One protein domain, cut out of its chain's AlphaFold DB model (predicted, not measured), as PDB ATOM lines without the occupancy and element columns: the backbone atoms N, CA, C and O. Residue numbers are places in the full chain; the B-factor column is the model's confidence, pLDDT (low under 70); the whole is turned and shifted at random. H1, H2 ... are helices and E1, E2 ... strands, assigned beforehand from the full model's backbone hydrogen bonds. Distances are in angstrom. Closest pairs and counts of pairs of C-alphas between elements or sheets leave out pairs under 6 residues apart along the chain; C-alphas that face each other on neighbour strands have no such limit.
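This is residues 42 to 255 of the 255 residues of the protein "Probable membrane transporter protein" of Bacteroidetes bacterium QH_2_63_10 (UniProt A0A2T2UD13). A lengthwise bundle of six helices has the short H5 and H4 in its core, the pair H1 and H6 on one side and the pair H2 and H8 on the other. The long H7 folds back from H6 as an outlying arm, with residues 204 to 217 standing free; H3 and the small strand hairpin E1 and E2 lie beyond one end of the bundle. The printed part has 214 residues and is mostly helix, with the order H1 H2 H3 E1 E2 H4 H5 H6 H7 H8 and one antiparallel sheet, E1 - E2. It is compact, with a radius of gyration of the C-alphas of 18.3 A, yet elongated, spanning 58 by 34 by 32 A.

H1, residues 43 to 63, begins at C-alpha 43 (-34.223, 9.613, -20.085), runs 29.1 A and has a kink of 30 degrees near residue 52. H2 is residues 69 to 88, 28.0 A, and H3 residues 93 to 102. E1 is residues 112 to 115 and E2 residues 121 to 124. H4, residues 129 to 146, runs 25.2 A; H5 is residues 150 to 161. H6, residues 166 to 194, runs 41.6 A, and H7, residues 197 to 225, runs 40.9 A with a kink of 36 degrees near residue 209. H8, residues 230 to 253, runs 34.3 A to C-alpha 253 (-59.694, 39.201, -34.596).

H6 is the hub, touching H1, H4, H5 and H7. It touches H1 at a shallow tilt of 30 degrees, the same way; their closest C-alphas, of Val 54 and Thr 180, are 5.5 A apart. H6 and H7 form a helical hairpin, closest at the C-alphas of Ile 192 and Gly 199, 5.8 A. H4 and H5 form another, closest at the C-alphas of Gly 139 and Leu 150, 3.8 A. H2 touches H5 with residues 80 to 87 alone, closest at the C-alphas of Ile 83 and Tyr 156, 7.1 A. H2 and H8 touch, opposite ways at 26 degrees, a shallow tilt; the closest C-alphas, of Gly 77 and Ala 245, are 4.2 A apart. H3 touches no helix. In the hairpin of E1 and E2, N 114 and O 122 are within hydrogen-bond range at 2.8 A. Every O i to N i+4 pair is within range in H2, H3, H4, H5, H6 and H8; H1 has 15 of 17 and H7 20 of 25.

The two C-alphas farthest apart, of Glu 94 and Leu 197, are 59.0 A apart. The printed part has no cut and no long link. Mean pLDDT of the printed part is 80.6; residues 42 to 44, 90 to 122, 167 and 255 are under 70.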
ATOM      1  N   SER A  42     -31.466  12.929 -21.666       55.72
ATOM      2  CA  SER A  42     -31.601  12.444 -20.278       55.72
ATOM      3  C   SER A  42     -32.934  11.733 -20.019       55.72
ATOM      4  O   SER A  42     -33.932  12.374 -19.684       55.72
ATOM      5  N   ILE A  43     -32.983  10.407 -20.210       58.72
ATOM      6  CA  ILE A  43     -34.223   9.613 -20.085       58.72
ATOM      7  C   ILE A  43     -35.025  10.007 -18.832       58.72
ATOM      8  O   ILE A  43     -36.252   9.997 -18.881       58.72
ATOM      9  N   SER A  44     -34.365  10.418 -17.743       66.88
ATOM     10  CA  SER A  44     -35.024  10.951 -16.551       66.88
ATOM     11  C   SER A  44     -35.795  12.255 -16.809       66.88
ATOM     12  O   SER A  44     -36.986  12.297 -16.504       66.88
ATOM     13  N   VAL A  45     -35.186  13.286 -17.405       77.81
ATOM     14  CA  VAL A  45     -35.831  14.578 -17.712       77.81
ATOM     15  C   VAL A  45     -36.924  14.400 -18.765       77.81
ATOM     16  O   VAL A  45     -38.061  14.823 -18.553       77.81
ATOM     17  N   GLY A  46     -36.631  13.709 -19.868       80.06
ATOM     18  CA  GLY A  46     -37.624  13.432 -20.909       80.06
ATOM     19  C   GLY A  46     -38.834  12.657 -20.370       80.06
ATOM     20  O   GLY A  46     -39.979  13.059 -20.596       80.06
ATOM     21  N   ALA A  47     -38.609  11.588 -19.598       82.31
ATOM     22  CA  ALA A  47     -39.692  10.817 -18.978       82.31
ATOM     23  C   ALA A  47     -40.470  11.638 -17.944       82.31
ATOM     24  O   ALA A  47     -41.695  11.529 -17.849       82.31
ATOM     25  N   MET A  48     -39.776  12.484 -17.187       88.06
ATOM     26  CA  MET A  48     -40.384  13.384 -16.221       88.06
ATOM     27  C   MET A  48     -41.328  14.384 -16.903       88.06
ATOM     28  O   MET A  48     -42.448  14.553 -16.417       88.06
ATOM     29  N   LEU A  49     -40.940  14.997 -18.024       90.44
ATOM     30  CA  LEU A  49     -41.831  15.880 -18.786       90.44
ATOM     31  C   LEU A  49     -42.988  15.091 -19.413       90.44
ATOM     32  O   LEU A  49     -44.145  15.492 -19.274       90.44
ATOM     33  N   LEU A  50     -42.705  13.925 -20.010       91.50
ATOM     34  CA  LEU A  50     -43.724  13.047 -20.599       91.50
ATOM     35  C   LEU A  50     -44.793  12.604 -19.599       91.50
ATOM     36  O   LEU A  50     -45.966  12.506 -19.961       91.50
ATOM     37  N   SER A  51     -44.410  12.382 -18.339       91.94
ATOM     38  CA  SER A  51     -45.353  12.013 -17.279       91.94
ATOM     39  C   SER A  51     -46.467  13.050 -17.084       91.94
ATOM     40  O   SER A  51     -47.577  12.682 -16.705       91.94
ATOM     41  N   ALA A  52     -46.201  14.321 -17.400       94.50
ATOM     42  CA  ALA A  52     -47.187  15.396 -17.369       94.50
ATOM     43  C   ALA A  52     -47.810  15.661 -18.749       94.50
ATOM     44  O   ALA A  52     -49.023  15.858 -18.850       94.50
ATOM     45  N   THR A  53     -47.012  15.646 -19.822       95.81
ATOM     46  CA  THR A  53     -47.489  16.038 -21.157       95.81
ATOM     47  C   THR A  53     -48.432  15.016 -21.770       95.81
ATOM     48  O   THR A  53     -49.395  15.411 -22.421       95.81
ATOM     49  N   VAL A  54     -48.201  13.716 -21.555       95.19
ATOM     50  CA  VAL A  54     -49.020  12.655 -22.156       95.19
ATOM     51  C   VAL A  54     -50.453  12.666 -21.613       95.19
ATOM     52  O   VAL A  54     -51.380  12.752 -22.425       95.19
ATOM     53  N   PRO A  55     -50.692  12.643 -20.285       95.69
ATOM     54  CA  PRO A  55     -52.049  12.754 -19.756       95.69
ATOM     55  C   PRO A  55     -52.718  14.071 -20.157       95.69
ATOM     56  O   PRO A  55     -53.892  14.076 -20.530       95.69
ATOM     57  N   ALA A  56     -51.965  15.176 -20.137       96.31
ATOM     58  CA  ALA A  56     -52.480  16.481 -20.525       96.31
ATOM     59  C   ALA A  56     -52.875  16.533 -22.007       96.31
ATOM     60  O   ALA A  56     -53.929  17.067 -22.330       96.31
ATOM     61  N   ALA A  57     -52.103  15.926 -22.908       95.81
ATOM     62  CA  ALA A  57     -52.438  15.862 -24.326       95.81
ATOM     63  C   ALA A  57     -53.689  15.026 -24.589       95.81
ATOM     64  O   ALA A  57     -54.546  15.442 -25.365       95.81
ATOM     65  N   ILE A  58     -53.845  13.891 -23.902       94.12
ATOM     66  CA  ILE A  58     -55.071  13.086 -23.981       94.12
ATOM     67  C   ILE A  58     -56.274  13.911 -23.507       94.12
ATOM     68  O   ILE A  58     -57.292  13.967 -24.198       94.12
ATOM     69  N   ALA A  59     -56.146  14.602 -22.370       94.69
ATOM     70  CA  ALA A  59     -57.179  15.513 -21.888       94.69
ATOM     71  C   ALA A  59     -57.458  16.635 -22.903       94.69
ATOM     72  O   ALA A  59     -58.615  16.940 -23.177       94.69
ATOM     73  N   GLY A  60     -56.419  17.190 -23.524       93.88
ATOM     74  CA  GLY A  60     -56.516  18.240 -24.533       93.88
ATOM     75  C   GLY A  60     -57.298  17.793 -25.761       93.88
ATOM     76  O   GLY A  60     -58.197  18.505 -26.192       93.88
ATOM     77  N   VAL A  61     -57.046  16.586 -26.272       92.19
ATOM     78  CA  VAL A  61     -57.811  16.003 -27.391       92.19
ATOM     79  C   VAL A  61     -59.307  15.897 -27.062       92.19
ATOM     80  O   VAL A  61     -60.149  16.093 -27.939       92.19
ATOM     81  N   VAL A  62     -59.654  15.602 -25.806       90.81
ATOM     82  CA  VAL A  62     -61.053  15.548 -25.348       90.81
ATOM     83  C   VAL A  62     -61.642  16.954 -25.211       90.81
ATOM     84  O   VAL A  62     -62.733  17.218 -25.717       90.81
ATOM     85  N   VAL A  63     -60.919  17.874 -24.568       90.31
ATOM     86  CA  VAL A  63     -61.351  19.266 -24.347       90.31
ATOM     87  C   VAL A  63     -61.539  20.013 -25.669       90.31
ATOM     88  O   VAL A  63     -62.479  20.797 -25.796       90.31
ATOM     89  N   ALA A  64     -60.715  19.719 -26.679       86.31
ATOM     90  CA  ALA A  64     -60.797  20.300 -28.018       86.31
ATOM     91  C   ALA A  64     -62.188  20.169 -28.652       86.31
ATOM     92  O   ALA A  64     -62.577  21.006 -29.461       86.31
ATOM     93  N   HIS A  65     -62.951  19.136 -28.280       81.44
ATOM     94  CA  HIS A  65     -64.300  18.921 -28.796       81.44
ATOM     95  C   HIS A  65     -65.299  19.994 -28.338       81.44
ATOM     96  O   HIS A  65     -66.259  20.289 -29.047       81.44
ATOM     97  N   PHE A  66     -65.068  20.571 -27.160       85.12
ATOM     98  CA  PHE A  66     -65.957  21.546 -26.528       85.12
ATOM     99  C   PHE A  66     -65.408  22.974 -26.603       85.12
ATOM    100  O   PHE A  66     -66.142  23.934 -26.372       85.12
ATOM    101  N   ALA A  67     -64.118  23.125 -26.905       85.19
ATOM    102  CA  ALA A  67     -63.454  24.413 -26.960       85.19
ATOM    103  C   ALA A  67     -63.793  25.170 -28.251       85.19
ATOM    104  O   ALA A  67     -63.724  24.636 -29.359       85.19
ATOM    105  N   ASN A  68     -64.106  26.457 -28.114       87.62
ATOM    106  CA  ASN A  68     -64.235  27.343 -29.263       87.62
ATOM    107  C   ASN A  68     -62.844  27.595 -29.877       87.62
ATOM    108  O   ASN A  68     -61.897  27.963 -29.175       87.62
ATOM    109  N   ALA A  69     -62.733  27.414 -31.194       85.12
ATOM    110  CA  ALA A  69     -61.473  27.539 -31.917       85.12
ATOM    111  C   ALA A  69     -60.852  28.944 -31.818       85.12
ATOM    112  O   ALA A  69     -59.629  29.063 -31.847       85.12
ATOM    113  N   ASP A  70     -61.653  29.999 -31.698       87.12
ATOM    114  CA  ASP A  70     -61.163  31.380 -31.648       87.12
ATOM    115  C   ASP A  70     -60.606  31.728 -30.269       87.12
ATOM    116  O   ASP A  70     -59.523  32.303 -30.178       87.12
ATOM    117  N   ILE A  71     -61.256  31.263 -29.196       87.94
ATOM    118  CA  ILE A  71     -60.724  31.377 -27.827       87.94
ATOM    119  C   ILE A  71     -59.357  30.694 -27.738       87.94
ATOM    120  O   ILE A  71     -58.409  31.229 -27.168       87.94
ATOM    121  N   LEU A  72     -59.244  29.516 -28.342       86.50
ATOM    122  CA  LEU A  72     -58.031  28.721 -28.307       86.50
ATOM    123  C   LEU A  72     -56.880  29.370 -29.098       86.50
ATOM    124  O   LEU A  72     -55.752  29.414 -28.606       86.50
ATOM    125  N   LYS A  73     -57.167  29.948 -30.276       88.19
ATOM    126  CA  LYS A  73     -56.201  30.765 -31.035       88.19
ATOM    127  C   LYS A  73     -55.766  32.005 -30.254       88.19
ATOM    128  O   LYS A  73     -54.581  32.322 -30.273       88.19
ATOM    129  N   LEU A  74     -56.692  32.687 -29.573       90.00
ATOM    130  CA  LEU A  74     -56.384  33.868 -28.759       90.00
ATOM    131  C   LEU A  74     -55.457  33.520 -27.599       90.00
ATOM    132  O   LEU A  74     -54.428  34.168 -27.435       90.00
ATOM    133  N   ILE A  75     -55.788  32.487 -26.819       90.00
ATOM    134  CA  ILE A  75     -54.971  32.068 -25.673       90.00
ATOM    135  C   ILE A  75     -53.572  31.651 -26.140       90.00
ATOM    136  O   ILE A  75     -52.582  32.115 -25.573       90.00
ATOM    137  N   LEU A  76     -53.476  30.828 -27.191       88.50
ATOM    138  CA  LEU A  76     -52.185  30.399 -27.732       88.50
ATOM    139  C   LEU A  76     -51.387  31.583 -28.288       88.50
ATOM    140  O   LEU A  76     -50.206  31.709 -27.990       88.50
ATOM    141  N   GLY A  77     -52.027  32.468 -29.056       90.31
ATOM    142  CA  GLY A  77     -51.385  33.651 -29.624       90.31
ATOM    143  C   GLY A  77     -50.852  34.597 -28.548       90.31
ATOM    144  O   GLY A  77     -49.702  35.021 -28.621       90.31
ATOM    145  N   MET A  78     -51.641  34.867 -27.504       90.62
ATOM    146  CA  MET A  78     -51.207  35.678 -26.363       90.62
ATOM    147  C   MET A  78     -50.061  35.017 -25.588       90.62
ATOM    148  O   MET A  78     -49.099  35.693 -25.226       90.62
ATOM    149  N   GLY A  79     -50.138  33.702 -25.358       87.38
ATOM    150  CA  GLY A  79     -49.082  32.942 -24.687       87.38
ATOM    151  C   GLY A  79     -47.771  32.946 -25.476       87.38
ATOM    152  O   GLY A  79     -46.722  33.265 -24.923       87.38
ATOM    153  N   LEU A  80     -47.835  32.674 -26.782       88.00
ATOM    154  CA  LEU A  80     -46.674  32.725 -27.671       88.00
ATOM    155  C   LEU A  80     -46.066  34.122 -27.732       88.00
ATOM    156  O   LEU A  80     -44.847  34.243 -27.699       88.00
ATOM    157  N   PHE A  81     -46.887  35.174 -27.757       91.25
ATOM    158  CA  PHE A  81     -46.384  36.543 -27.707       91.25
ATOM    159  C   PHE A  81     -45.651  36.832 -26.389       91.25
ATOM    160  O   PHE A  81     -44.567  37.412 -26.402       91.25
ATOM    161  N   ALA A  82     -46.198  36.392 -25.252       87.19
ATOM    162  CA  ALA A  82     -45.550  36.556 -23.951       87.19
ATOM    163  C   ALA A  82     -44.191  35.833 -23.887       87.19
ATOM    164  O   ALA A  82     -43.205  36.420 -23.437       87.19
ATOM    165  N   ILE A  83     -44.118  34.599 -24.395       85.50
ATOM    166  CA  ILE A  83     -42.865  33.834 -24.485       85.50
ATOM    167  C   ILE A  83     -41.890  34.518 -25.448       85.50
ATOM    168  O   ILE A  83     -40.720  34.683 -25.120       85.50
ATOM    169  N   ALA A  84     -42.361  34.979 -26.608       86.56
ATOM    170  CA  ALA A  84     -41.537  35.678 -27.589       86.56
ATOM    171  C   ALA A  84     -40.868  36.922 -26.993       86.56
ATOM    172  O   ALA A  84     -39.667  37.123 -27.158       86.56
ATOM    173  N   VAL A  85     -41.630  37.725 -26.245       86.44
ATOM    174  CA  VAL A  85     -41.096  38.886 -25.522       86.44
ATOM    175  C   VAL A  85     -40.032  38.458 -24.515       86.44
ATOM    176  O   VAL A  85     -39.039  39.164 -24.362       86.44
ATOM    177  N   SER A  86     -40.200  37.312 -23.854       80.25
ATOM    178  CA  SER A  86     -39.178  36.775 -22.956       80.25
ATOM    179  C   SER A  86     -37.873  36.456 -23.689       80.25
ATOM    180  O   SER A  86     -36.815  36.872 -23.227       80.25
ATOM    181  N   PHE A  87     -37.934  35.800 -24.851       76.12
ATOM    182  CA  PHE A  87     -36.752  35.480 -25.666       76.12
ATOM    183  C   PHE A  87     -36.068  36.720 -26.263       76.12
ATOM    184  O   PHE A  87     -34.850  36.749 -26.418       76.12
ATOM    185  N   LEU A  88     -36.842  37.754 -26.610       81.06
ATOM    186  CA  LEU A  88     -36.319  38.976 -27.231       81.06
ATOM    187  C   LEU A  88     -35.774  39.997 -26.225       81.06
ATOM    188  O   LEU A  88     -35.064  40.924 -26.623       81.06
ATOM    189  N   ARG A  89     -36.090  39.863 -24.934       78.81
ATOM    190  CA  ARG A  89     -35.500  40.724 -23.904       78.81
ATOM    191  C   ARG A  89     -33.997  40.458 -23.818       78.81
ATOM    192  O   ARG A  89     -33.542  39.317 -23.802       78.81
ATOM    193  N   ALA A  90     -33.216  41.536 -23.813       61.91
ATOM    194  CA  ALA A  90     -31.802  41.454 -23.489       61.91
ATOM    195  C   ALA A  90     -31.671  41.008 -22.036       61.91
ATOM    196  O   ALA A  90     -32.308  41.594 -21.159       61.91
ATOM    197  N   LEU A  91     -30.900  39.947 -21.820       63.34
ATOM    198  CA  LEU A  91     -30.438  39.606 -20.487       63.34
ATOM    199  C   LEU A  91     -29.416  40.672 -20.094       63.34
ATOM    200  O   LEU A  91     -28.623  41.122 -20.920       63.34
ATOM    201  N   ASP A  92     -29.519  41.148 -18.866       61.06
ATOM    202  CA  ASP A  92     -28.519  41.993 -18.234       61.06
ATOM    203  C   ASP A  92     -27.189  41.238 -18.118       61.06
ATOM    204  O   ASP A  92     -27.174  40.018 -17.970       61.06
ATOM    205  N   GLU A  93     -26.071  41.967 -18.186       59.62
ATOM    206  CA  GLU A  93     -24.715  41.392 -18.183       59.62
ATOM    207  C   GLU A  93     -24.450  40.510 -16.947       59.62
ATOM    208  O   GLU A  93     -23.754  39.502 -17.042       59.62
ATOM    209  N   GLU A  94     -25.039  40.854 -15.796       56.44
ATOM    210  CA  GLU A  94     -24.934  40.088 -14.546       56.44
ATOM    211  C   GLU A  94     -25.648  38.734 -14.654       56.44
ATOM    212  O   GLU A  94     -25.089  37.694 -14.304       56.44
ATOM    213  N   THR A  95     -26.853  38.730 -15.223       57.34
ATOM    214  CA  THR A  95     -27.602  37.508 -15.515       57.34
ATOM    215  C   THR A  95     -26.931  36.689 -16.618       57.34
ATOM    216  O   THR A  95     -26.870  35.470 -16.514       57.34
ATOM    217  N   GLU A  96     -26.370  37.310 -17.657       60.75
ATOM    218  CA  GLU A  96     -25.620  36.593 -18.696       60.75
ATOM    219  C   GLU A  96     -24.395  35.873 -18.112       60.75
ATOM    220  O   GLU A  96     -24.222  34.684 -18.386       60.75
ATOM    221  N   ALA A  97     -23.635  36.538 -17.236       57.78
ATOM    222  CA  ALA A  97     -22.477  35.967 -16.547       57.78
ATOM    223  C   ALA A  97     -22.850  34.839 -15.567       57.78
ATOM    224  O   ALA A  97     -22.245  33.769 -15.616       57.78
ATOM    225  N   ALA A  98     -23.875  35.034 -14.729       57.00
ATOM    226  CA  ALA A  98     -24.346  34.008 -13.793       57.00
ATOM    227  C   ALA A  98     -24.856  32.750 -14.517       57.00
ATOM    228  O   ALA A  98     -24.710  31.625 -14.046       57.00
ATOM    229  N   LEU A  99     -25.451  32.927 -15.693       55.94
ATOM    230  CA  LEU A  99     -25.984  31.823 -16.473       55.94
ATOM    231  C   LEU A  99     -24.908  31.117 -17.331       55.94
ATOM    232  O   LEU A  99     -25.083  29.947 -17.669       55.94
ATOM    233  N   ASP A 100     -23.804  31.795 -17.663       61.16
ATOM    234  CA  ASP A 100     -22.592  31.196 -18.252       61.16
ATOM    235  C   ASP A 100     -21.806  30.358 -17.226       61.16
ATOM    236  O   ASP A 100     -21.098  29.416 -17.592       61.16
ATOM    237  N   GLU A 101     -21.937  30.704 -15.942       59.44
ATOM    238  CA  GLU A 101     -21.431  29.940 -14.800       59.44
ATOM    239  C   GLU A 101     -22.278  28.677 -14.566       59.44
ATOM    240  O   GLU A 101     -21.724  27.583 -14.498       59.44
ATOM    241  N   MET A 102     -23.616  28.784 -14.590       54.03
ATOM    242  CA  MET A 102     -24.526  27.621 -14.517       54.03
ATOM    243  C   MET A 102     -24.347  26.623 -15.672       54.03
ATOM    244  O   MET A 102     -24.501  25.419 -15.485       54.03
ATOM    245  N   ALA A 103     -24.031  27.103 -16.879       55.44
ATOM    246  CA  ALA A 103     -23.763  26.237 -18.030       55.44
ATOM    247  C   ALA A 103     -22.434  25.463 -17.908       55.44
ATOM    248  O   ALA A 103     -22.195  24.534 -18.683       55.44
ATOM    249  N   ARG A 104     -21.569  25.844 -16.959       58.06
ATOM    250  CA  ARG A 104     -20.268  25.225 -16.674       58.06
ATOM    251  C   ARG A 104     -20.229  24.658 -15.249       58.06
ATOM    252  O   ARG A 104     -19.266  24.892 -14.521       58.06
ATOM    253  N   GLU A 105     -21.262  23.915 -14.851       57.69
ATOM    254  CA  GLU A 105     -21.220  23.147 -13.600       57.69
ATOM    255  C   GLU A 105     -20.105  22.093 -13.655       57.69
ATOM    256  O   GLU A 105     -19.920  21.393 -14.657       57.69
ATOM    257  N   ALA A 106     -19.343  21.988 -12.565       54.59
ATOM    258  CA  ALA A 106     -18.325  20.963 -12.429       54.59
ATOM    259  C   ALA A 106     -18.988  19.566 -12.303       54.59
ATOM    260  O   ALA A 106     -20.082  19.452 -11.740       54.59
ATOM    261  N   PRO A 107     -18.366  18.486 -12.825       56.19
ATOM    262  CA  PRO A 107     -18.978  17.150 -12.879       56.19
ATOM    263  C   PRO A 107     -19.366  16.560 -11.514       56.19
ATOM    264  O   PRO A 107     -20.155  15.621 -11.446       56.19
ATOM    265  N   ASP A 108     -18.786  17.073 -10.433       54.28
ATOM    266  CA  ASP A 108     -19.029  16.662  -9.053       54.28
ATOM    267  C   ASP A 108     -20.279  17.295  -8.421       54.28
ATOM    268  O   ASP A 108     -20.784  16.754  -7.435       54.28
ATOM    269  N   GLU A 109     -20.810  18.379  -8.994       58.94
ATOM    270  CA  GLU A 109     -22.001  19.085  -8.491       58.94
ATOM    271  C   GLU A 109     -23.265  18.847  -9.339       58.94
ATOM    272  O   GLU A 109     -24.379  19.029  -8.846       58.94
ATOM    273  N   ALA A 110     -23.120  18.394 -10.587       61.47
ATOM    274  CA  ALA A 110     -24.236  18.240 -11.517       61.47
ATOM    275  C   ALA A 110     -25.107  16.994 -11.256       61.47
ATOM    276  O   ALA A 110     -24.614  15.872 -11.126       61.47
ATOM    277  N   GLU A 111     -26.438  17.152 -11.289       64.81
ATOM    278  CA  GLU A 111     -27.378  16.026 -11.125       64.81
ATOM    279  C   GLU A 111     -27.426  15.080 -12.340       64.81
ATOM    280  O   GLU A 111     -27.869  13.932 -12.225       64.81
ATOM    281  N   THR A 112     -27.050  15.548 -13.534       69.25
ATOM    282  CA  THR A 112     -27.104  14.762 -14.774       69.25
ATOM    283  C   THR A 112     -25.883  15.023 -15.644       69.25
ATOM    284  O   THR A 112     -25.695  16.129 -16.133       69.25
ATOM    285  N   CYS A 113     -25.116  13.974 -15.936       69.75
ATOM    286  CA  CYS A 113     -24.044  14.000 -16.928       69.75
ATOM    287  C   CYS A 113     -24.404  13.120 -18.127       69.75
ATOM    288  O   CYS A 113     -24.936  12.014 -17.980       69.75
ATOM    289  N   LEU A 114     -24.151  13.634 -19.327       67.50
ATOM    290  CA  LEU A 114     -24.364  12.949 -20.594       67.50
ATOM    291  C   LEU A 114     -23.056  12.944 -21.376       67.50
ATOM    292  O   LEU A 114     -22.435  13.985 -21.542       67.50
ATOM    293  N   VAL A 115     -22.686  11.792 -21.924       67.69
ATOM    294  CA  VAL A 115     -21.591  11.709 -22.893       67.69
ATOM    295  C   VAL A 115     -22.178  11.893 -24.287       67.69
ATOM    296  O   VAL A 115     -23.140  11.215 -24.671       67.69
ATOM    297  N   THR A 116     -21.645  12.858 -25.024       64.38
ATOM    298  CA  THR A 116     -22.021  13.137 -26.411       64.38
ATOM    299  C   THR A 116     -21.448  12.082 -27.361       64.38
ATOM    300  O   THR A 116     -20.597  11.274 -27.002       64.38
ATOM    301  N   ALA A 117     -21.918  12.072 -28.608       62.19
ATOM    302  CA  ALA A 117     -21.377  11.210 -29.659       62.19
ATOM    303  C   ALA A 117     -19.918  11.554 -30.020       62.19
ATOM    304  O   ALA A 117     -19.230  10.715 -30.598       62.19
ATOM    305  N   ASP A 118     -19.472  12.761 -29.664       64.31
ATOM    306  CA  ASP A 118     -18.119  13.276 -29.876       64.31
ATOM    307  C   ASP A 118     -17.203  13.034 -28.652       64.31
ATOM    308  O   ASP A 118     -16.102  13.574 -28.592       64.31
ATOM    309  N   ASP A 119     -17.638  12.196 -27.697       64.94
ATOM    310  CA  ASP A 119     -16.926  11.833 -26.457       64.94
ATOM    311  C   ASP A 119     -16.708  13.012 -25.480       64.94
ATOM    312  O   ASP A 119     -15.908  12.930 -24.550       64.94
ATOM    313  N   GLU A 120     -17.451  14.112 -25.652       65.81
ATOM    314  CA  GLU A 120     -17.510  15.212 -24.682       65.81
ATOM    315  C   GLU A 120     -18.551  14.914 -23.597       65.81
ATOM    316  O   GLU A 120     -19.701  14.579 -23.903       65.81
ATOM    317  N   GLU A 121     -18.168  15.064 -22.330       68.94
ATOM    318  CA  GLU A 121     -19.072  14.951 -21.184       68.94
ATOM    319  C   GLU A 121     -19.731  16.307 -20.893       68.94
ATOM    320  O   GLU A 121     -19.061  17.295 -20.594       68.94
ATOM    321  N   ILE A 122     -21.059  16.351 -20.991       68.56
ATOM    322  CA  ILE A 122     -21.885  17.518 -20.683       68.56
ATOM    323  C   ILE A 122     -22.659  17.226 -19.401       68.56
ATOM    324  O   ILE A 122     -23.576  16.398 -19.392       68.56
ATOM    325  N   CYS A 123     -22.319  17.943 -18.339       72.69
ATOM    326  CA  CYS A 123     -22.978  17.873 -17.044       72.69
ATOM    327  C   CYS A 123     -23.874  19.100 -16.833       72.69
ATOM    328  O   CYS A 123     -23.482  20.218 -17.154       72.69
ATOM    329  N   TYR A 124     -25.102  18.886 -16.359       70.31
ATOM    330  CA  TYR A 124     -26.062  19.949 -16.069       70.31
ATOM    331  C   TYR A 124     -27.088  19.512 -15.020       70.31
ATOM    332  O   TYR A 124     -27.420  18.329 -14.888       70.31
ATOM    333  N   THR A 125     -27.673  20.496 -14.346       73.31
ATOM    334  CA  THR A 125     -28.759  20.295 -13.383       73.31
ATOM    335  C   THR A 125     -30.052  20.929 -13.885       73.31
ATOM    336  O   THR A 125     -30.079  22.065 -14.361       73.31
ATOM    337  N   VAL A 126     -31.169  20.197 -13.805       72.31
ATOM    338  CA  VAL A 126     -32.478  20.748 -14.183       72.31
ATOM    339  C   VAL A 126     -33.090  21.479 -13.000       72.31
ATOM    340  O   VAL A 126     -33.429  20.887 -11.977       72.31
ATOM    341  N   CYS A 127     -33.314  22.777 -13.177       75.75
ATOM    342  CA  CYS A 127     -33.957  23.600 -12.171       75.75
ATOM    343  C   CYS A 127     -35.425  23.183 -11.953       75.75
ATOM    344  O   CYS A 127     -36.169  22.948 -12.900       75.75
ATOM    345  N   ASN A 128     -35.846  23.095 -10.687       79.38
ATOM    346  CA  ASN A 128     -37.236  22.905 -10.247       79.38
ATOM    347  C   ASN A 128     -38.096  21.984 -11.141       79.38
ATOM    348  O   ASN A 128     -38.924  22.422 -11.947       79.38
ATOM    349  N   THR A 129     -37.977  20.677 -10.916       81.06
ATOM    350  CA  THR A 129     -38.719  19.664 -11.677       81.06
ATOM    351  C   THR A 129     -40.247  19.849 -11.627       81.06
ATOM    352  O   THR A 129     -40.969  19.540 -12.577       81.06
ATOM    353  N   THR A 130     -40.792  20.411 -10.550       86.06
ATOM    354  CA  THR A 130     -42.246  20.612 -10.445       86.06
ATOM    355  C   THR A 130     -42.744  21.684 -11.416       86.06
ATOM    356  O   THR A 130     -43.754  21.480 -12.090       86.06
ATOM    357  N   GLU A 131     -42.014  22.791 -11.539       86.06
ATOM    358  CA  GLU A 131     -42.305  23.862 -12.499       86.06
ATOM    359  C   GLU A 131     -42.217  23.345 -13.939       86.06
ATOM    360  O   GLU A 131     -43.146  23.563 -14.719       86.06
ATOM    361  N   GLY A 132     -41.188  22.548 -14.249       86.25
ATOM    362  CA  GLY A 132     -41.052  21.881 -15.547       86.25
ATOM    363  C   GLY A 132     -42.258  21.009 -15.897       86.25
ATOM    364  O   GLY A 132     -42.842  21.158 -16.969       86.25
ATOM    365  N   ARG A 133     -42.718  20.154 -14.971       90.69
ATOM    366  CA  ARG A 133     -43.928  19.330 -15.182       90.69
ATOM    367  C   ARG A 133     -45.176  20.170 -15.438       90.69
ATOM    368  O   ARG A 133     -45.984  19.794 -16.283       90.69
ATOM    369  N   LEU A 134     -45.356  21.275 -14.720       92.56
ATOM    370  CA  LEU A 134     -46.525  22.140 -14.889       92.56
ATOM    371  C   LEU A 134     -46.504  22.849 -16.246       92.56
ATOM    372  O   LEU A 134     -47.488  22.779 -16.983       92.56
ATOM    373  N   ILE A 135     -45.379  23.475 -16.599       90.56
ATOM    374  CA  ILE A 135     -45.207  24.190 -17.870       90.56
ATOM    375  C   ILE A 135     -45.365  23.224 -19.051       90.56
ATOM    376  O   ILE A 135     -46.165  23.474 -19.958       90.56
ATOM    377  N   SER A 136     -44.683  22.078 -19.015       92.25
ATOM    378  CA  SER A 136     -44.807  21.056 -20.056       92.25
ATOM    379  C   SER A 136     -46.191  20.409 -20.075       92.25
ATOM    380  O   SER A 136     -46.690  20.073 -21.143       92.25
ATOM    381  N   GLY A 137     -46.860  20.263 -18.930       94.75
ATOM    382  CA  GLY A 137     -48.247  19.797 -18.861       94.75
ATOM    383  C   GLY A 137     -49.208  20.743 -19.583       94.75
ATOM    384  O   GLY A 137     -50.008  20.296 -20.404       94.75
ATOM    385  N   ILE A 138     -49.082  22.055 -19.357       93.62
ATOM    386  CA  ILE A 138     -49.843  23.082 -20.090       93.62
ATOM    387  C   ILE A 138     -49.557  22.977 -21.594       93.62
ATOM    388  O   ILE A 138     -50.486  22.955 -22.402       93.62
ATOM    389  N   GLY A 139     -48.286  22.835 -21.976       92.69
ATOM    390  CA  GLY A 139     -47.903  22.618 -23.371       92.69
ATOM    391  C   GLY A 139     -48.496  21.346 -23.972       92.69
ATOM    392  O   GLY A 139     -49.006  21.374 -25.090       92.69
ATOM    393  N   GLY A 140     -48.497  20.242 -23.225       95.00
ATOM    394  CA  GLY A 140     -49.105  18.977 -23.629       95.00
ATOM    395  C   GLY A 140     -50.605  19.118 -23.863       95.00
ATOM    396  O   GLY A 140     -51.109  18.654 -24.885       95.00
ATOM    397  N   LEU A 141     -51.306  19.840 -22.985       94.69
ATOM    398  CA  LEU A 141     -52.720  20.172 -23.165       94.69
ATOM    399  C   LEU A 141     -52.954  20.926 -24.482       94.69
ATOM    400  O   LEU A 141     -53.843  20.550 -25.252       94.69
ATOM    401  N   PHE A 142     -52.137  21.941 -24.781       92.75
ATOM    402  CA  PHE A 142     -52.214  22.659 -26.056       92.75
ATOM    403  C   PHE A 142     -51.889  21.764 -27.252       92.75
ATOM    404  O   PHE A 142     -52.617  21.805 -28.239       92.75
ATOM    405  N   VAL A 143     -50.902  20.872 -27.169       94.25
ATOM    406  CA  VAL A 143     -50.661  19.885 -28.236       94.25
ATOM    407  C   VAL A 143     -51.892  19.012 -28.471       94.25
ATOM    408  O   VAL A 143     -52.262  18.781 -29.620       94.25
ATOM    409  N   GLY A 144     -52.589  18.592 -27.416       91.88
ATOM    410  CA  GLY A 144     -53.855  17.875 -27.558       91.88
ATOM    411  C   GLY A 144     -54.937  18.690 -28.277       91.88
ATOM    412  O   GLY A 144     -55.639  18.156 -29.136       91.88
ATOM    413  N   MET A 145     -55.056  19.981 -27.955       91.50
ATOM    414  CA  MET A 145     -56.126  20.849 -28.464       91.50
ATOM    415  C   MET A 145     -55.865  21.450 -29.854       91.50
ATOM    416  O   MET A 145     -56.767  21.481 -30.688       91.50
ATOM    417  N   VAL A 146     -54.651  21.943 -30.096       88.62
ATOM    418  CA  VAL A 146     -54.236  22.681 -31.307       88.62
ATOM    419  C   VAL A 146     -53.029  22.090 -32.026       88.62
ATOM    420  O   VAL A 146     -52.682  22.582 -33.094       88.62
ATOM    421  N   SER A 147     -52.383  21.056 -31.477       88.12
ATOM    422  CA  SER A 147     -51.172  20.442 -32.049       88.12
ATOM    423  C   SER A 147     -49.915  21.335 -32.055       88.12
ATOM    424  O   SER A 147     -49.004  21.105 -32.848       88.12
ATOM    425  N   SER A 148     -49.831  22.335 -31.171       88.88
ATOM    426  CA  SER A 148     -48.685  23.253 -30.989       88.88
ATOM    427  C   SER A 148     -48.652  23.768 -29.537       88.88
ATOM    428  O   SER A 148     -49.605  23.528 -28.795       88.88
ATOM    429  N   GLY A 149     -47.567  24.415 -29.098       85.75
ATOM    430  CA  GLY A 149     -47.430  25.065 -27.786       85.75
ATOM    431  C   GLY A 149     -46.424  24.387 -26.848       85.75
ATOM    432  O   GLY A 149     -45.801  25.051 -26.024       85.75
ATOM    433  N   LEU A 150     -46.234  23.069 -26.963       91.94
ATOM    434  CA  LEU A 150     -45.323  22.322 -26.089       91.94
ATOM    435  C   LEU A 150     -43.845  22.574 -26.386       91.94
ATOM    436  O   LEU A 150     -43.055  22.680 -25.453       91.94
ATOM    437  N   GLY A 151     -43.460  22.653 -27.661       87.75
ATOM    438  CA  GLY A 151     -42.058  22.883 -28.025       87.75
ATOM    439  C   GLY A 151     -41.592  24.264 -27.577       87.75
ATOM    440  O   GLY A 151     -40.473  24.429 -27.103       87.75
ATOM    441  N   GLU A 152     -42.495  25.233 -27.654       87.31
ATOM    442  CA  GLU A 152     -42.287  26.624 -27.283       87.31
ATOM    443  C   GLU A 152     -42.142  26.786 -25.765       87.31
ATOM    444  O   GLU A 152     -41.214  27.443 -25.289       87.31
ATOM    445  N   LEU A 153     -43.005  26.115 -24.996       88.88
ATOM    446  CA  LEU A 153     -42.948  26.108 -23.534       88.88
ATOM    447  C   LEU A 153     -41.754  25.312 -22.987       88.88
ATOM    448  O   LEU A 153     -41.111  25.760 -22.037       88.88
ATOM    449  N   ASN A 154     -41.416  24.171 -23.595       88.75
ATOM    450  CA  ASN A 154     -40.230  23.402 -23.212       88.75
ATOM    451  C   ASN A 154     -38.942  24.156 -23.548       88.75
ATOM    452  O   ASN A 154     -38.032  24.172 -22.725       88.75
ATOM    453  N   GLY A 155     -38.881  24.814 -24.709       81.62
ATOM    454  CA  GLY A 155     -37.751  25.661 -25.082       81.62
ATOM    455  C   GLY A 155     -37.542  26.796 -24.082       81.62
ATOM    456  O   GLY A 155     -36.424  26.996 -23.620       81.62
ATOM    457  N   TYR A 156     -38.615  27.484 -23.677       83.88
ATOM    458  CA  TYR A 156     -38.554  28.498 -22.618       83.88
ATOM    459  C   TYR A 156     -38.031  27.925 -21.289       83.88
ATOM    460  O   TYR A 156     -37.100  28.472 -20.698       83.88
ATOM    461  N   PHE A 157     -38.590  26.805 -20.825       85.75
ATOM    462  CA  PHE A 157     -38.191  26.194 -19.556       85.75
ATOM    463  C   PHE A 157     -36.733  25.703 -19.573       85.75
ATOM    464  O   PHE A 157     -35.954  26.017 -18.678       85.75
ATOM    465  N   LEU A 158     -36.330  24.961 -20.602       82.00
ATOM    466  CA  LEU A 158     -35.005  24.352 -20.641       82.00
ATOM    467  C   LEU A 158     -33.909  25.361 -21.007       82.00
ATOM    468  O   LEU A 158     -32.885  25.374 -20.335       82.00
ATOM    469  N   LEU A 159     -34.112  26.222 -22.016       77.69
ATOM    470  CA  LEU A 159     -33.087  27.183 -22.460       77.69
ATOM    471  C   LEU A 159     -33.033  28.429 -21.578       77.69
ATOM    472  O   LEU A 159     -31.957  28.850 -21.169       77.69
ATOM    473  N   GLN A 160     -34.186  29.031 -21.283       72.94
ATOM    474  CA  GLN A 160     -34.215  30.346 -20.643       72.94
ATOM    475  C   GLN A 160     -34.327  30.252 -19.120       72.94
ATOM    476  O   GLN A 160     -33.724  31.056 -18.412       72.94
ATOM    477  N   ARG A 161     -35.091  29.281 -18.602       77.31
ATOM    478  CA  ARG A 161     -35.317  29.150 -17.156       77.31
ATOM    479  C   ARG A 161     -34.241  28.320 -16.456       77.31
ATOM    480  O   ARG A 161     -33.798  28.739 -15.391       77.31
ATOM    481  N   CYS A 162     -33.847  27.185 -17.037       76.56
ATOM    482  CA  CYS A 162     -32.839  26.287 -16.462       76.56
ATOM    483  C   CYS A 162     -31.473  26.321 -17.165       76.56
ATOM    484  O   CYS A 162     -30.575  25.636 -16.693       76.56
ATOM    485  N   ARG A 163     -31.307  27.073 -18.269       73.44
ATOM    486  CA  ARG A 163     -30.037  27.196 -19.024       73.44
ATOM    487  C   ARG A 163     -29.362  25.859 -19.350       73.44
ATOM    488  O   ARG A 163     -28.143  25.751 -19.407       73.44
ATOM    489  N   VAL A 164     -30.173  24.841 -19.625       74.25
ATOM    490  CA  VAL A 164     -29.676  23.562 -20.132       74.25
ATOM    491  C   VAL A 164     -29.020  23.819 -21.493       74.25
ATOM    492  O   VAL A 164     -29.638  24.498 -22.323       74.25
ATOM    493  N   PRO A 165     -27.826  23.256 -21.759       72.50
ATOM    494  CA  PRO A 165     -27.132  23.409 -23.031       72.50
ATOM    495  C   PRO A 165     -28.059  23.201 -24.230       72.50
ATOM    496  O   PRO A 165     -28.858  22.253 -24.269       72.50
ATOM    497  N   SER A 166     -27.958  24.095 -25.214       70.06
ATOM    498  CA  SER A 166     -28.945  24.226 -26.288       70.06
ATOM    499  C   SER A 166     -29.162  22.932 -27.073       70.06
ATOM    500  O   SER A 166     -30.307  22.548 -27.314       70.06
ATOM    501  N   GLY A 167     -28.094  22.186 -27.367       69.00
ATOM    502  CA  GLY A 167     -28.181  20.875 -28.018       69.00
ATOM    503  C   GLY A 167     -29.023  19.855 -27.240       69.00
ATOM    504  O   GLY A 167     -29.917  19.222 -27.809       69.00
ATOM    505  N   VAL A 168     -28.802  19.734 -25.926       72.62
ATOM    506  CA  VAL A 168     -29.529  18.787 -25.058       72.62
ATOM    507  C   VAL A 168     -30.981  19.225 -24.871       72.62
ATOM    508  O   VAL A 168     -31.902  18.405 -24.939       72.62
ATOM    509  N   SER A 169     -31.197  20.523 -24.677       77.00
ATOM    510  CA  SER A 169     -32.518  21.125 -24.509       77.00
ATOM    511  C   SER A 169     -33.406  20.942 -25.744       77.00
ATOM    512  O   SER A 169     -34.553  20.487 -25.633       77.00
ATOM    513  N   VAL A 170     -32.867  21.220 -26.938       76.56
ATOM    514  CA  VAL A 170     -33.579  21.028 -28.209       76.56
ATOM    515  C   VAL A 170     -33.878  19.546 -28.428       76.56
ATOM    516  O   VAL A 170     -35.025  19.203 -28.719       76.56
ATOM    517  N   ALA A 171     -32.902  18.655 -28.218       74.81
ATOM    518  CA  ALA A 171     -33.102  17.214 -28.374       74.81
ATOM    519  C   ALA A 171     -34.195  16.672 -27.431       74.81
ATOM    520  O   ALA A 171     -35.104  15.962 -27.873       74.81
ATOM    521  N   THR A 172     -34.157  17.061 -26.152       79.56
ATOM    522  CA  THR A 172     -35.168  16.683 -25.147       79.56
ATOM    523  C   THR A 172     -36.546  17.218 -25.533       79.56
ATOM    524  O   THR A 172     -37.537  16.486 -25.501       79.56
ATOM    525  N   SER A 173     -36.624  18.481 -25.957       84.94
ATOM    526  CA  SER A 173     -37.880  19.113 -26.371       84.94
ATOM    527  C   SER A 173     -38.498  18.416 -27.580       84.94
ATOM    528  O   SER A 173     -39.679  18.071 -27.539       84.94
ATOM    529  N   VAL A 174     -37.712  18.153 -28.629       81.56
ATOM    530  CA  VAL A 174     -38.174  17.456 -29.841       81.56
ATOM    531  C   VAL A 174     -38.657  16.047 -29.505       81.56
ATOM    532  O   VAL A 174     -39.720  15.647 -29.979       81.56
ATOM    533  N   PHE A 175     -37.935  15.316 -28.650       82.69
ATOM    534  CA  PHE A 175     -38.346  13.991 -28.186       82.69
ATOM    535  C   PHE A 175     -39.709  14.029 -27.475       82.69
ATOM    536  O   PHE A 175     -40.639  13.313 -27.862       82.69
ATOM    537  N   VAL A 176     -39.863  14.905 -26.478       88.44
ATOM    538  CA  VAL A 176     -41.108  15.034 -25.705       88.44
ATOM    539  C   VAL A 176     -42.270  15.473 -26.603       88.44
ATOM    540  O   VAL A 176     -43.366  14.910 -26.512       88.44
ATOM    541  N   VAL A 177     -42.035  16.430 -27.508       90.19
ATOM    542  CA  VAL A 177     -43.028  16.896 -28.487       90.19
ATOM    543  C   VAL A 177     -43.443  15.769 -29.425       90.19
ATOM    544  O   VAL A 177     -44.641  15.572 -29.614       90.19
ATOM    545  N   ALA A 178     -42.499  14.997 -29.966       86.31
ATOM    546  CA  ALA A 178     -42.788  13.917 -30.905       86.31
ATOM    547  C   ALA A 178     -43.682  12.836 -30.282       86.31
ATOM    548  O   ALA A 178     -44.706  12.476 -30.865       86.31
ATOM    549  N   ILE A 179     -43.345  12.358 -29.080       88.19
ATOM    550  CA  ILE A 179     -44.143  11.336 -28.384       88.19
ATOM    551  C   ILE A 179     -45.523  11.885 -28.003       88.19
ATOM    552  O   ILE A 179     -46.541  11.233 -28.242       88.19
ATOM    553  N   THR A 180     -45.578  13.102 -27.459       93.38
ATOM    554  CA  THR A 180     -46.846  13.730 -27.059       93.38
ATOM    555  C   THR A 180     -47.761  13.956 -28.268       93.38
ATOM    556  O   THR A 180     -48.947  13.621 -28.223       93.38
ATOM    557  N   ALA A 181     -47.211  14.464 -29.374       91.25
ATOM    558  CA  ALA A 181     -47.941  14.699 -30.613       91.25
ATOM    559  C   ALA A 181     -48.393  13.392 -31.272       91.25
ATOM    560  O   ALA A 181     -49.504  13.339 -31.796       91.25
ATOM    561  N   LEU A 182     -47.586  12.328 -31.215       89.12
ATOM    562  CA  LEU A 182     -47.975  11.007 -31.709       89.12
ATOM    563  C   LEU A 182     -49.212  10.491 -30.964       89.12
ATOM    564  O   LEU A 182     -50.181  10.067 -31.596       89.12
ATOM    565  N   ILE A 183     -49.217  10.589 -29.633       90.50
ATOM    566  CA  ILE A 183     -50.348  10.165 -28.797       90.50
ATOM    567  C   ILE A 183     -51.593  11.012 -29.087       90.50
ATOM    568  O   ILE A 183     -52.672  10.459 -29.315       90.50
ATOM    569  N   ALA A 184     -51.449  12.339 -29.152       92.38
ATOM    570  CA  ALA A 184     -52.550  13.233 -29.506       92.38
ATOM    571  C   ALA A 184     -53.113  12.930 -30.909       92.38
ATOM    572  O   ALA A 184     -54.329  12.873 -31.103       92.38
ATOM    573  N   SER A 185     -52.232  12.666 -31.878       88.69
ATOM    574  CA  SER A 185     -52.597  12.353 -33.264       88.69
ATOM    575  C   SER A 185     -53.406  11.066 -33.370       88.69
ATOM    576  O   SER A 185     -54.377  11.028 -34.121       88.69
ATOM    577  N   VAL A 186     -53.073  10.026 -32.597       87.62
ATOM    578  CA  VAL A 186     -53.882   8.793 -32.538       87.62
ATOM    579  C   VAL A 186     -55.311   9.103 -32.082       87.62
ATOM    580  O   VAL A 186     -56.269   8.608 -32.684       87.62
ATOM    581  N   GLY A 187     -55.466   9.968 -31.075       85.56
ATOM    582  CA  GLY A 187     -56.775  10.432 -30.615       85.56
ATOM    583  C   GLY A 187     -57.564  11.164 -31.709       85.56
ATOM    584  O   GLY A 187     -58.728  10.837 -31.957       85.56
ATOM    585  N   HIS A 188     -56.921  12.090 -32.423       85.31
ATOM    586  CA  HIS A 188     -57.536  12.820 -33.541       85.31
ATOM    587  C   HIS A 188     -57.890  11.915 -34.727       85.31
ATOM    588  O   HIS A 188     -58.980  12.040 -35.284       85.31
ATOM    589  N   ILE A 189     -57.035  10.952 -35.086       84.06
ATOM    590  CA  ILE A 189     -57.305   9.975 -36.157       84.06
ATOM    591  C   ILE A 189     -58.561   9.163 -35.840       84.06
ATOM    592  O   ILE A 189     -59.401   8.966 -36.721       84.06
ATOM    593  N   PHE A 190     -58.722   8.719 -34.591       82.62
ATOM    594  CA  PHE A 190     -59.916   7.983 -34.179       82.62
ATOM    595  C   PHE A 190     -61.185   8.837 -34.331       82.62
ATOM    596  O   PHE A 190     -62.178   8.365 -34.886       82.62
ATOM    597  N   GLN A 191     -61.139  10.110 -33.924       78.56
ATOM    598  CA  GLN A 191     -62.265  11.039 -34.074       78.56
ATOM    599  C   GLN A 191     -62.590  11.349 -35.545       78.56
ATOM    600  O   GLN A 191     -63.756  11.348 -35.941       78.56
ATOM    601  N   ILE A 192     -61.576  11.592 -36.380       79.31
ATOM    602  CA  ILE A 192     -61.749  11.891 -37.811       79.31
ATOM    603  C   ILE A 192     -62.272  10.661 -38.559       79.31
ATOM    604  O   ILE A 192     -63.151  10.789 -39.411       79.31
ATOM    605  N   GLY A 193     -61.794   9.464 -38.210       76.06
ATOM    606  CA  GLY A 193     -62.251   8.205 -38.801       76.06
ATOM    607  C   GLY A 193     -63.747   7.948 -38.596       76.06
ATOM    608  O   GLY A 193     -64.402   7.400 -39.486       76.06
ATOM    609  N   GLN A 194     -64.320   8.410 -37.479       76.19
ATOM    610  CA  GLN A 194     -65.767   8.346 -37.238       76.19
ATOM    611  C   GLN A 194     -66.573   9.280 -38.157       76.19
ATOM    612  O   GLN A 194     -67.733   8.992 -38.442       76.19
ATOM    613  N   ARG A 195     -65.969  10.364 -38.668       71.69
ATOM    614  CA  ARG A 195     -66.619  11.348 -39.559       71.69
ATOM    615  C   ARG A 195     -66.647  10.929 -41.040       71.69
ATOM    616  O   ARG A 195     -67.218  11.643 -41.859       71.69
ATOM    617  N   GLY A 196     -66.079   9.770 -41.387       77.44
ATOM    618  CA  GLY A 196     -66.164   9.169 -42.725       77.44
ATOM    619  C   GLY A 196     -64.985   9.469 -43.664       77.44
ATOM    620  O   GLY A 196     -63.973  10.057 -43.284       77.44
ATOM    621  N   LEU A 197     -65.102   9.027 -44.925       74.75
ATOM    622  CA  LEU A 197     -64.008   9.035 -45.917       74.75
ATOM    623  C   LEU A 197     -63.541  10.445 -46.336       74.75
ATOM    624  O   LEU A 197     -62.382  10.633 -46.706       74.75
ATOM    625  N   THR A 198     -64.424  11.442 -46.288       76.62
ATOM    626  CA  THR A 198     -64.117  12.837 -46.656       76.62
ATOM    627  C   THR A 198     -63.156  13.502 -45.667       76.62
ATOM    628  O   THR A 198     -62.273  14.258 -46.072       76.62
ATOM    629  N   GLY A 199     -63.255  13.173 -44.374       75.50
ATOM    630  CA  GLY A 199     -62.308  13.647 -43.360       75.50
ATOM    631  C   GLY A 199     -60.906  13.064 -43.558       75.50
ATOM    632  O   GLY A 199     -59.916  13.792 -43.537       75.50
ATOM    633  N   LEU A 200     -60.828  11.760 -43.836       75.56
ATOM    634  CA  LEU A 200     -59.564  11.048 -44.065       75.56
ATOM    635  C   LEU A 200     -58.826  11.532 -45.321       75.56
ATOM    636  O   LEU A 200     -57.608  11.682 -45.296       75.56
ATOM    637  N   THR A 201     -59.552  11.807 -46.406       80.50
ATOM    638  CA  THR A 201     -58.961  12.335 -47.651       80.50
ATOM    639  C   THR A 201     -58.439  13.761 -47.477       80.50
ATOM    640  O   THR A 201     -57.327  14.059 -47.908       80.50
ATOM    641  N   THR A 202     -59.179  14.619 -46.769       83.12
ATOM    642  CA  THR A 202     -58.721  15.979 -46.433       83.12
ATOM    643  C   THR A 202     -57.452  15.945 -45.578       83.12
ATOM    644  O   THR A 202     -56.488  16.650 -45.876       83.12
ATOM    645  N   MET A 203     -57.416  15.082 -44.556       81.69
ATOM    646  CA  MET A 203     -56.231  14.879 -43.718       81.69
ATOM    647  C   MET A 203     -55.032  14.393 -44.544       81.69
ATOM    648  O   MET A 203     -53.941  14.945 -44.420       81.69
ATOM    649  N   GLY A 204     -55.234  13.405 -45.422       81.06
ATOM    650  CA  GLY A 204     -54.182  12.877 -46.293       81.06
ATOM    651  C   GLY A 204     -53.574  13.938 -47.214       81.06
ATOM    652  O   GLY A 204     -52.353  14.002 -47.349       81.06
ATOM    653  N   ASN A 205     -54.403  14.818 -47.781       86.00
ATOM    654  CA  ASN A 205     -53.930  15.916 -48.629       86.00
ATOM    655  C   ASN A 205     -53.077  16.925 -47.852       86.00
ATOM    656  O   ASN A 205     -52.073  17.391 -48.377       86.00
ATOM    657  N   LEU A 206     -53.442  17.247 -46.606       85.44
ATOM    658  CA  LEU A 206     -52.625  18.117 -45.755       85.44
ATOM    659  C   LEU A 206     -51.279  17.460 -45.426       85.44
ATOM    660  O   LEU A 206     -50.234  18.092 -45.581       85.44
ATOM    661  N   LEU A 207     -51.297  16.176 -45.056       85.44
ATOM    662  CA  LEU A 207     -50.088  15.418 -44.721       85.44
ATOM    663  C   LEU A 207     -49.097  15.332 -45.885       85.44
ATOM    664  O   LEU A 207     -47.891  15.381 -45.653       85.44
ATOM    665  N   LEU A 208     -49.586  15.267 -47.127       86.50
ATOM    666  CA  LEU A 208     -48.738  15.239 -48.320       86.50
ATOM    667  C   LEU A 208     -47.789  16.447 -48.398       86.50
ATOM    668  O   LEU A 208     -46.660  16.304 -48.862       86.50
ATOM    669  N   PHE A 209     -48.224  17.615 -47.919       85.75
ATOM    670  CA  PHE A 209     -47.415  18.836 -47.924       85.75
ATOM    671  C   PHE A 209     -46.693  19.081 -46.596       85.75
ATOM    672  O   PHE A 209     -45.572  19.587 -46.598       85.75
ATOM    673  N   THR A 210     -47.294  18.719 -45.458       86.00
ATOM    674  CA  THR A 210     -46.690  18.991 -44.145       86.00
ATOM    675  C   THR A 210     -45.584  18.005 -43.786       86.00
ATOM    676  O   THR A 210     -44.591  18.416 -43.189       86.00
ATOM    677  N   VAL A 211     -45.710  16.723 -44.157       86.31
ATOM    678  CA  VAL A 211     -44.716  15.692 -43.805       86.31
ATOM    679  C   VAL A 211     -43.336  16.011 -44.394       86.31
ATOM    680  O   VAL A 211     -42.382  16.033 -43.617       86.31
ATOM    681  N   PRO A 212     -43.184  16.337 -45.694       85.88
ATOM    682  CA  PRO A 212     -41.878  16.711 -46.237       85.88
ATOM    683  C   PRO A 212     -41.275  17.935 -45.537       85.88
ATOM    684  O   PRO A 212     -40.088  17.935 -45.224       85.88
ATOM    685  N   GLY A 213     -42.094  18.949 -45.235       88.06
ATOM    686  CA  GLY A 213     -41.641  20.152 -44.534       88.06
ATOM    687  C   GLY A 213     -41.097  19.854 -43.135       88.06
ATOM    688  O   GLY A 213     -40.012  20.317 -42.788       88.06
ATOM    689  N   VAL A 214     -41.806  19.028 -42.357       85.62
ATOM    690  CA  VAL A 214     -41.362  18.605 -41.017       85.62
ATOM    691  C   VAL A 214     -40.095  17.754 -41.099       85.62
ATOM    692  O   VAL A 214     -39.165  17.980 -40.329       85.62
ATOM    693  N   VAL A 215     -40.022  16.816 -42.048       83.81
ATOM    694  CA  VAL A 215     -38.854  15.937 -42.235       83.81
ATOM    695  C   VAL A 215     -37.596  16.732 -42.588       83.81
ATOM    696  O   VAL A 215     -36.520  16.430 -42.070       83.81
ATOM    697  N   ILE A 216     -37.724  17.749 -43.445       85.75
ATOM    698  CA  ILE A 216     -36.619  18.643 -43.811       85.75
ATOM    699  C   ILE A 216     -36.236  19.525 -42.618       85.75
ATOM    700  O   ILE A 216     -35.060  19.604 -42.265       85.75
ATOM    701  N   GLY A 217     -37.215  20.151 -41.960       83.56
ATOM    702  CA  GLY A 217     -36.971  21.029 -40.813       83.56
ATOM    703  C   GLY A 217     -36.289  20.315 -39.645       83.56
ATOM    704  O   GLY A 217     -35.351  20.852 -39.064       83.56
ATOM    705  N   ALA A 218     -36.695  19.079 -39.346       78.94
ATOM    706  CA  ALA A 218     -36.109  18.273 -38.277       78.94
ATOM    707  C   ALA A 218     -34.655  17.854 -38.544       78.94
ATOM    708  O   ALA A 218     -33.927  17.622 -37.586       78.94
ATOM    709  N   GLN A 219     -34.232  17.769 -39.809       81.12
ATOM    710  CA  GLN A 219     -32.843  17.470 -40.180       81.12
ATOM    711  C   GLN A 219     -31.976  18.730 -40.256       81.12
ATOM    712  O   GLN A 219     -30.811  18.703 -39.868       81.12
ATOM    713  N   LEU A 220     -32.530  19.843 -40.748       83.25
ATOM    714  CA  LEU A 220     -31.801  21.112 -40.844       83.25
ATOM    715  C   LEU A 220     -31.652  21.809 -39.487       83.25
ATOM    716  O   LEU A 220     -30.634  22.447 -39.244       83.25
ATOM    717  N   GLY A 221     -32.644  21.680 -38.602       79.75
ATOM    718  CA  GLY A 221     -32.635  22.255 -37.254       79.75
ATOM    719  C   GLY A 221     -31.385  21.913 -36.426       79.75
ATOM    720  O   GLY A 221     -30.697  22.846 -36.013       79.75
ATOM    721  N   PRO A 222     -31.048  20.626 -36.207       74.38
ATOM    722  CA  PRO A 222     -29.855  20.227 -35.454       74.38
ATOM    723  C   PRO A 222     -28.564  20.760 -36.072       74.38
ATOM    724  O   PRO A 222     -27.687  21.253 -35.368       74.38
ATOM    725  N   GLU A 223     -28.454  20.682 -37.400       76.38
ATOM    726  CA  GLU A 223     -27.264  21.133 -38.120       76.38
ATOM    727  C   GLU A 223     -27.067  22.650 -37.991       76.38
ATOM    728  O   GLU A 223     -25.940  23.130 -37.864       76.38
ATOM    729  N   LEU A 224     -28.166  23.409 -37.983       79.44
ATOM    730  CA  LEU A 224     -28.139  24.846 -37.745       79.44
ATOM    731  C   LEU A 224     -27.793  25.166 -36.284       79.44
ATOM    732  O   LEU A 224     -26.977  26.051 -36.045       79.44
ATOM    733  N   ALA A 225     -28.358  24.431 -35.323       73.94
ATOM    734  CA  ALA A 225     -28.118  24.640 -33.894       73.94
ATOM    735  C   ALA A 225     -26.635  24.477 -33.516       73.94
ATOM    736  O   ALA A 225     -26.127  25.232 -32.699       73.94
ATOM    737  N   LYS A 226     -25.905  23.567 -34.175       72.88
ATOM    738  CA  LYS A 226     -24.452  23.393 -33.979       72.88
ATOM    739  C   LYS A 226     -23.601  24.569 -34.470       72.88
ATOM    740  O   LYS A 226     -22.438  24.685 -34.097       72.88
ATOM    741  N   ARG A 227     -24.131  25.394 -35.376       80.00
ATOM    742  CA  ARG A 227     -23.373  26.437 -36.097       80.00
ATOM    743  C   ARG A 227     -23.738  27.853 -35.665       80.00
ATOM    744  O   ARG A 227     -23.084  28.804 -36.088       80.00
ATOM    745  N   VAL A 228     -24.800  28.001 -34.882       76.81
ATOM    746  CA  VAL A 228     -25.376  29.284 -34.489       76.81
ATOM    747  C   VAL A 228     -25.186  29.454 -32.989       76.81
ATOM    748  O   VAL A 228     -25.509  28.558 -32.224       76.81
ATOM    749  N   SER A 229     -24.675  30.609 -32.566       80.56
ATOM    750  CA  SER A 229     -24.542  30.941 -31.141       80.56
ATOM    751  C   SER A 229     -25.899  30.903 -30.436       80.56
ATOM    752  O   SER A 229     -26.885  31.365 -31.023       80.56
ATOM    753  N   ASP A 230     -25.933  30.496 -29.166       73.62
ATOM    754  CA  ASP A 230     -27.162  30.420 -28.359       73.62
ATOM    755  C   ASP A 230     -27.989  31.712 -28.426       73.62
ATOM    756  O   ASP A 230     -29.190  31.675 -28.688       73.62
ATOM    757  N   ARG A 231     -27.332  32.878 -28.358       76.69
ATOM    758  CA  ARG A 231     -27.999  34.184 -28.471       76.69
ATOM    759  C   ARG A 231     -28.737  34.392 -29.797       76.69
ATOM    760  O   ARG A 231     -29.828  34.957 -29.838       76.69
ATOM    761  N   ALA A 232     -28.148  33.949 -30.903       80.38
ATOM    762  CA  ALA A 232     -28.773  34.048 -32.217       80.38
ATOM    763  C   ALA A 232     -29.928  33.043 -32.366       80.38
ATOM    764  O   ALA A 232     -30.937  33.372 -32.996       80.38
ATOM    765  N   MET A 233     -29.823  31.861 -31.745       79.00
ATOM    766  CA  MET A 233     -30.941  30.921 -31.637       79.00
ATOM    767  C   MET A 233     -32.107  31.510 -30.834       79.00
ATOM    768  O   MET A 233     -33.246  31.441 -31.298       79.00
ATOM    769  N   GLU A 234     -31.836  32.131 -29.684       77.62
ATOM    770  CA  GLU A 234     -32.851  32.790 -28.853       77.62
ATOM    771  C   GLU A 234     -33.603  33.876 -29.628       77.62
ATOM    772  O   GLU A 234     -34.835  33.872 -29.674       77.62
ATOM    773  N   ILE A 235     -32.869  34.776 -30.293       83.31
ATOM    774  CA  ILE A 235     -33.459  35.853 -31.099       83.31
ATOM    775  C   ILE A 235     -34.272  35.270 -32.259       83.31
ATOM    776  O   ILE A 235     -35.390  35.719 -32.519       83.31
ATOM    777  N   GLY A 236     -33.741  34.257 -32.950       85.44
ATOM    778  CA  GLY A 236     -34.443  33.580 -34.040       85.44
ATOM    779  C   GLY A 236     -35.765  32.960 -33.584       85.44
ATOM    780  O   GLY A 236     -36.794  33.146 -34.241       85.44
ATOM    781  N   LEU A 237     -35.760  32.285 -32.433       82.69
ATOM    782  CA  LEU A 237     -36.944  31.666 -31.847       82.69
ATOM    783  C   LEU A 237     -37.963  32.714 -31.371       82.69
ATOM    784  O   LEU A 237     -39.153  32.588 -31.660       82.69
ATOM    785  N   GLY A 238     -37.501  33.792 -30.732       85.31
ATOM    786  CA  GLY A 238     -38.340  34.924 -30.341       85.31
ATOM    787  C   GLY A 238     -39.011  35.605 -31.540       85.31
ATOM    788  O   GLY A 238     -40.215  35.882 -31.513       85.31
ATOM    789  N   CYS A 239     -38.278  35.807 -32.637       89.94
ATOM    790  CA  CYS A 239     -38.833  36.308 -33.897       89.94
ATOM    791  C   CYS A 239     -39.886  35.351 -34.474       89.94
ATOM    792  O   CYS A 239     -40.980  35.791 -34.837       89.94
ATOM    793  N   LEU A 240     -39.591  34.048 -34.518       88.12
ATOM    794  CA  LEU A 240     -40.528  33.031 -34.996       88.12
ATOM    795  C   LEU A 240     -41.830  33.049 -34.186       88.12
ATOM    796  O   LEU A 240     -42.910  33.108 -34.774       88.12
ATOM    797  N   PHE A 241     -41.738  33.062 -32.854       88.50
ATOM    798  CA  PHE A 241     -42.904  33.111 -31.968       88.50
ATOM    799  C   PHE A 241     -43.688  34.412 -32.097       88.50
ATOM    800  O   PHE A 241     -44.915  34.394 -32.061       88.50
ATOM    801  N   THR A 242     -43.011  35.539 -32.317       92.38
ATOM    802  CA  THR A 242     -43.681  36.821 -32.583       92.38
ATOM    803  C   THR A 242     -44.511  36.746 -33.864       92.38
ATOM    804  O   THR A 242     -45.663  37.191 -33.887       92.38
ATOM    805  N   ILE A 243     -43.957  36.155 -34.926       93.69
ATOM    806  CA  ILE A 243     -44.648  35.992 -36.210       93.69
ATOM    807  C   ILE A 243     -45.852  35.056 -36.055       93.69
ATOM    808  O   ILE A 243     -46.959  35.414 -36.464       93.69
ATOM    809  N   THR A 244     -45.672  33.881 -35.444       90.31
ATOM    810  CA  THR A 244     -46.766  32.913 -35.263       90.31
ATOM    811  C   THR A 244     -47.864  33.465 -34.355       90.31
ATOM    812  O   THR A 244     -49.041  33.368 -34.708       90.31
ATOM    813  N   ALA A 245     -47.501  34.123 -33.250       91.12
ATOM    814  CA  ALA A 245     -48.442  34.800 -32.363       91.12
ATOM    815  C   ALA A 245     -49.257  35.865 -33.104       91.12
ATOM    816  O   ALA A 245     -50.487  35.866 -33.031       91.12
ATOM    817  N   SER A 246     -48.587  36.727 -33.875       93.00
ATOM    818  CA  SER A 246     -49.245  37.785 -34.649       93.00
ATOM    819  C   SER A 246     -50.251  37.207 -35.647       93.00
ATOM    820  O   SER A 246     -51.386  37.674 -35.718       93.00
ATOM    821  N   LEU A 247     -49.879  36.150 -36.376       92.00
ATOM    822  CA  LEU A 247     -50.775  35.481 -37.326       92.00
ATOM    823  C   LEU A 247     -52.003  34.863 -36.642       92.00
ATOM    824  O   LEU A 247     -53.115  34.966 -37.168       92.00
ATOM    825  N   LEU A 248     -51.824  34.235 -35.478       89.62
ATOM    826  CA  LEU A 248     -52.929  33.645 -34.718       89.62
ATOM    827  C   LEU A 248     -53.896  34.711 -34.197       89.62
ATOM    828  O   LEU A 248     -55.109  34.547 -34.342       89.62
ATOM    829  N   LEU A 249     -53.370  35.805 -33.643       90.56
ATOM    830  CA  LEU A 249     -54.170  36.912 -33.118       90.56
ATOM    831  C   LEU A 249     -54.932  37.640 -34.230       90.56
ATOM    832  O   LEU A 249     -56.127  37.892 -34.083       90.56
ATOM    833  N   LEU A 250     -54.287  37.902 -35.371       91.88
ATOM    834  CA  LEU A 250     -54.953  38.481 -36.541       91.88
ATOM    835  C   LEU A 250     -56.094  37.586 -37.031       91.88
ATOM    836  O   LEU A 250     -57.199  38.064 -37.271       91.88
ATOM    837  N   LYS A 251     -55.857  36.274 -37.135       88.50
ATOM    838  CA  LYS A 251     -56.888  35.322 -37.566       88.50
ATOM    839  C   LYS A 251     -58.057  35.231 -36.585       88.50
ATOM    840  O   LYS A 251     -59.172  34.960 -37.017       88.50
ATOM    841  N   ALA A 252     -57.810  35.423 -35.292       86.56
ATOM    842  CA  ALA A 252     -58.863  35.430 -34.284       86.56
ATOM    843  C   ALA A 252     -59.657  36.749 -34.248       86.56
ATOM    844  O   ALA A 252     -60.837  36.718 -33.927       86.56
ATOM    845  N   GLY A 253     -59.036  37.887 -34.581       79.94
ATOM    846  CA  GLY A 253     -59.694  39.201 -34.596       79.94
ATOM    847  C   GLY A 253     -60.431  39.557 -35.893       79.94
ATOM    848  O   GLY A 253     -61.178  40.529 -35.916       79.94
ATOM    849  N   LEU A 254     -60.217  38.806 -36.979       74.56
ATOM    850  CA  LEU A 254     -60.868  39.013 -38.283       74.56
ATOM    851  C   LEU A 254     -62.240  38.315 -38.420       74.56
ATOM    852  O   LEU A 254     -62.767  38.240 -39.532       74.56
ATOM    853  N   HIS A 255     -62.808  37.810 -37.321       55.03
ATOM    854  CA  HIS A 255     -64.109  37.136 -37.265       55.03
ATOM    855  C   HIS A 255     -65.058  37.796 -36.267       55.03
ATOM    856  O   HIS A 255     -64.593  38.172 -35.169       55.03
TER     857      HIS A 255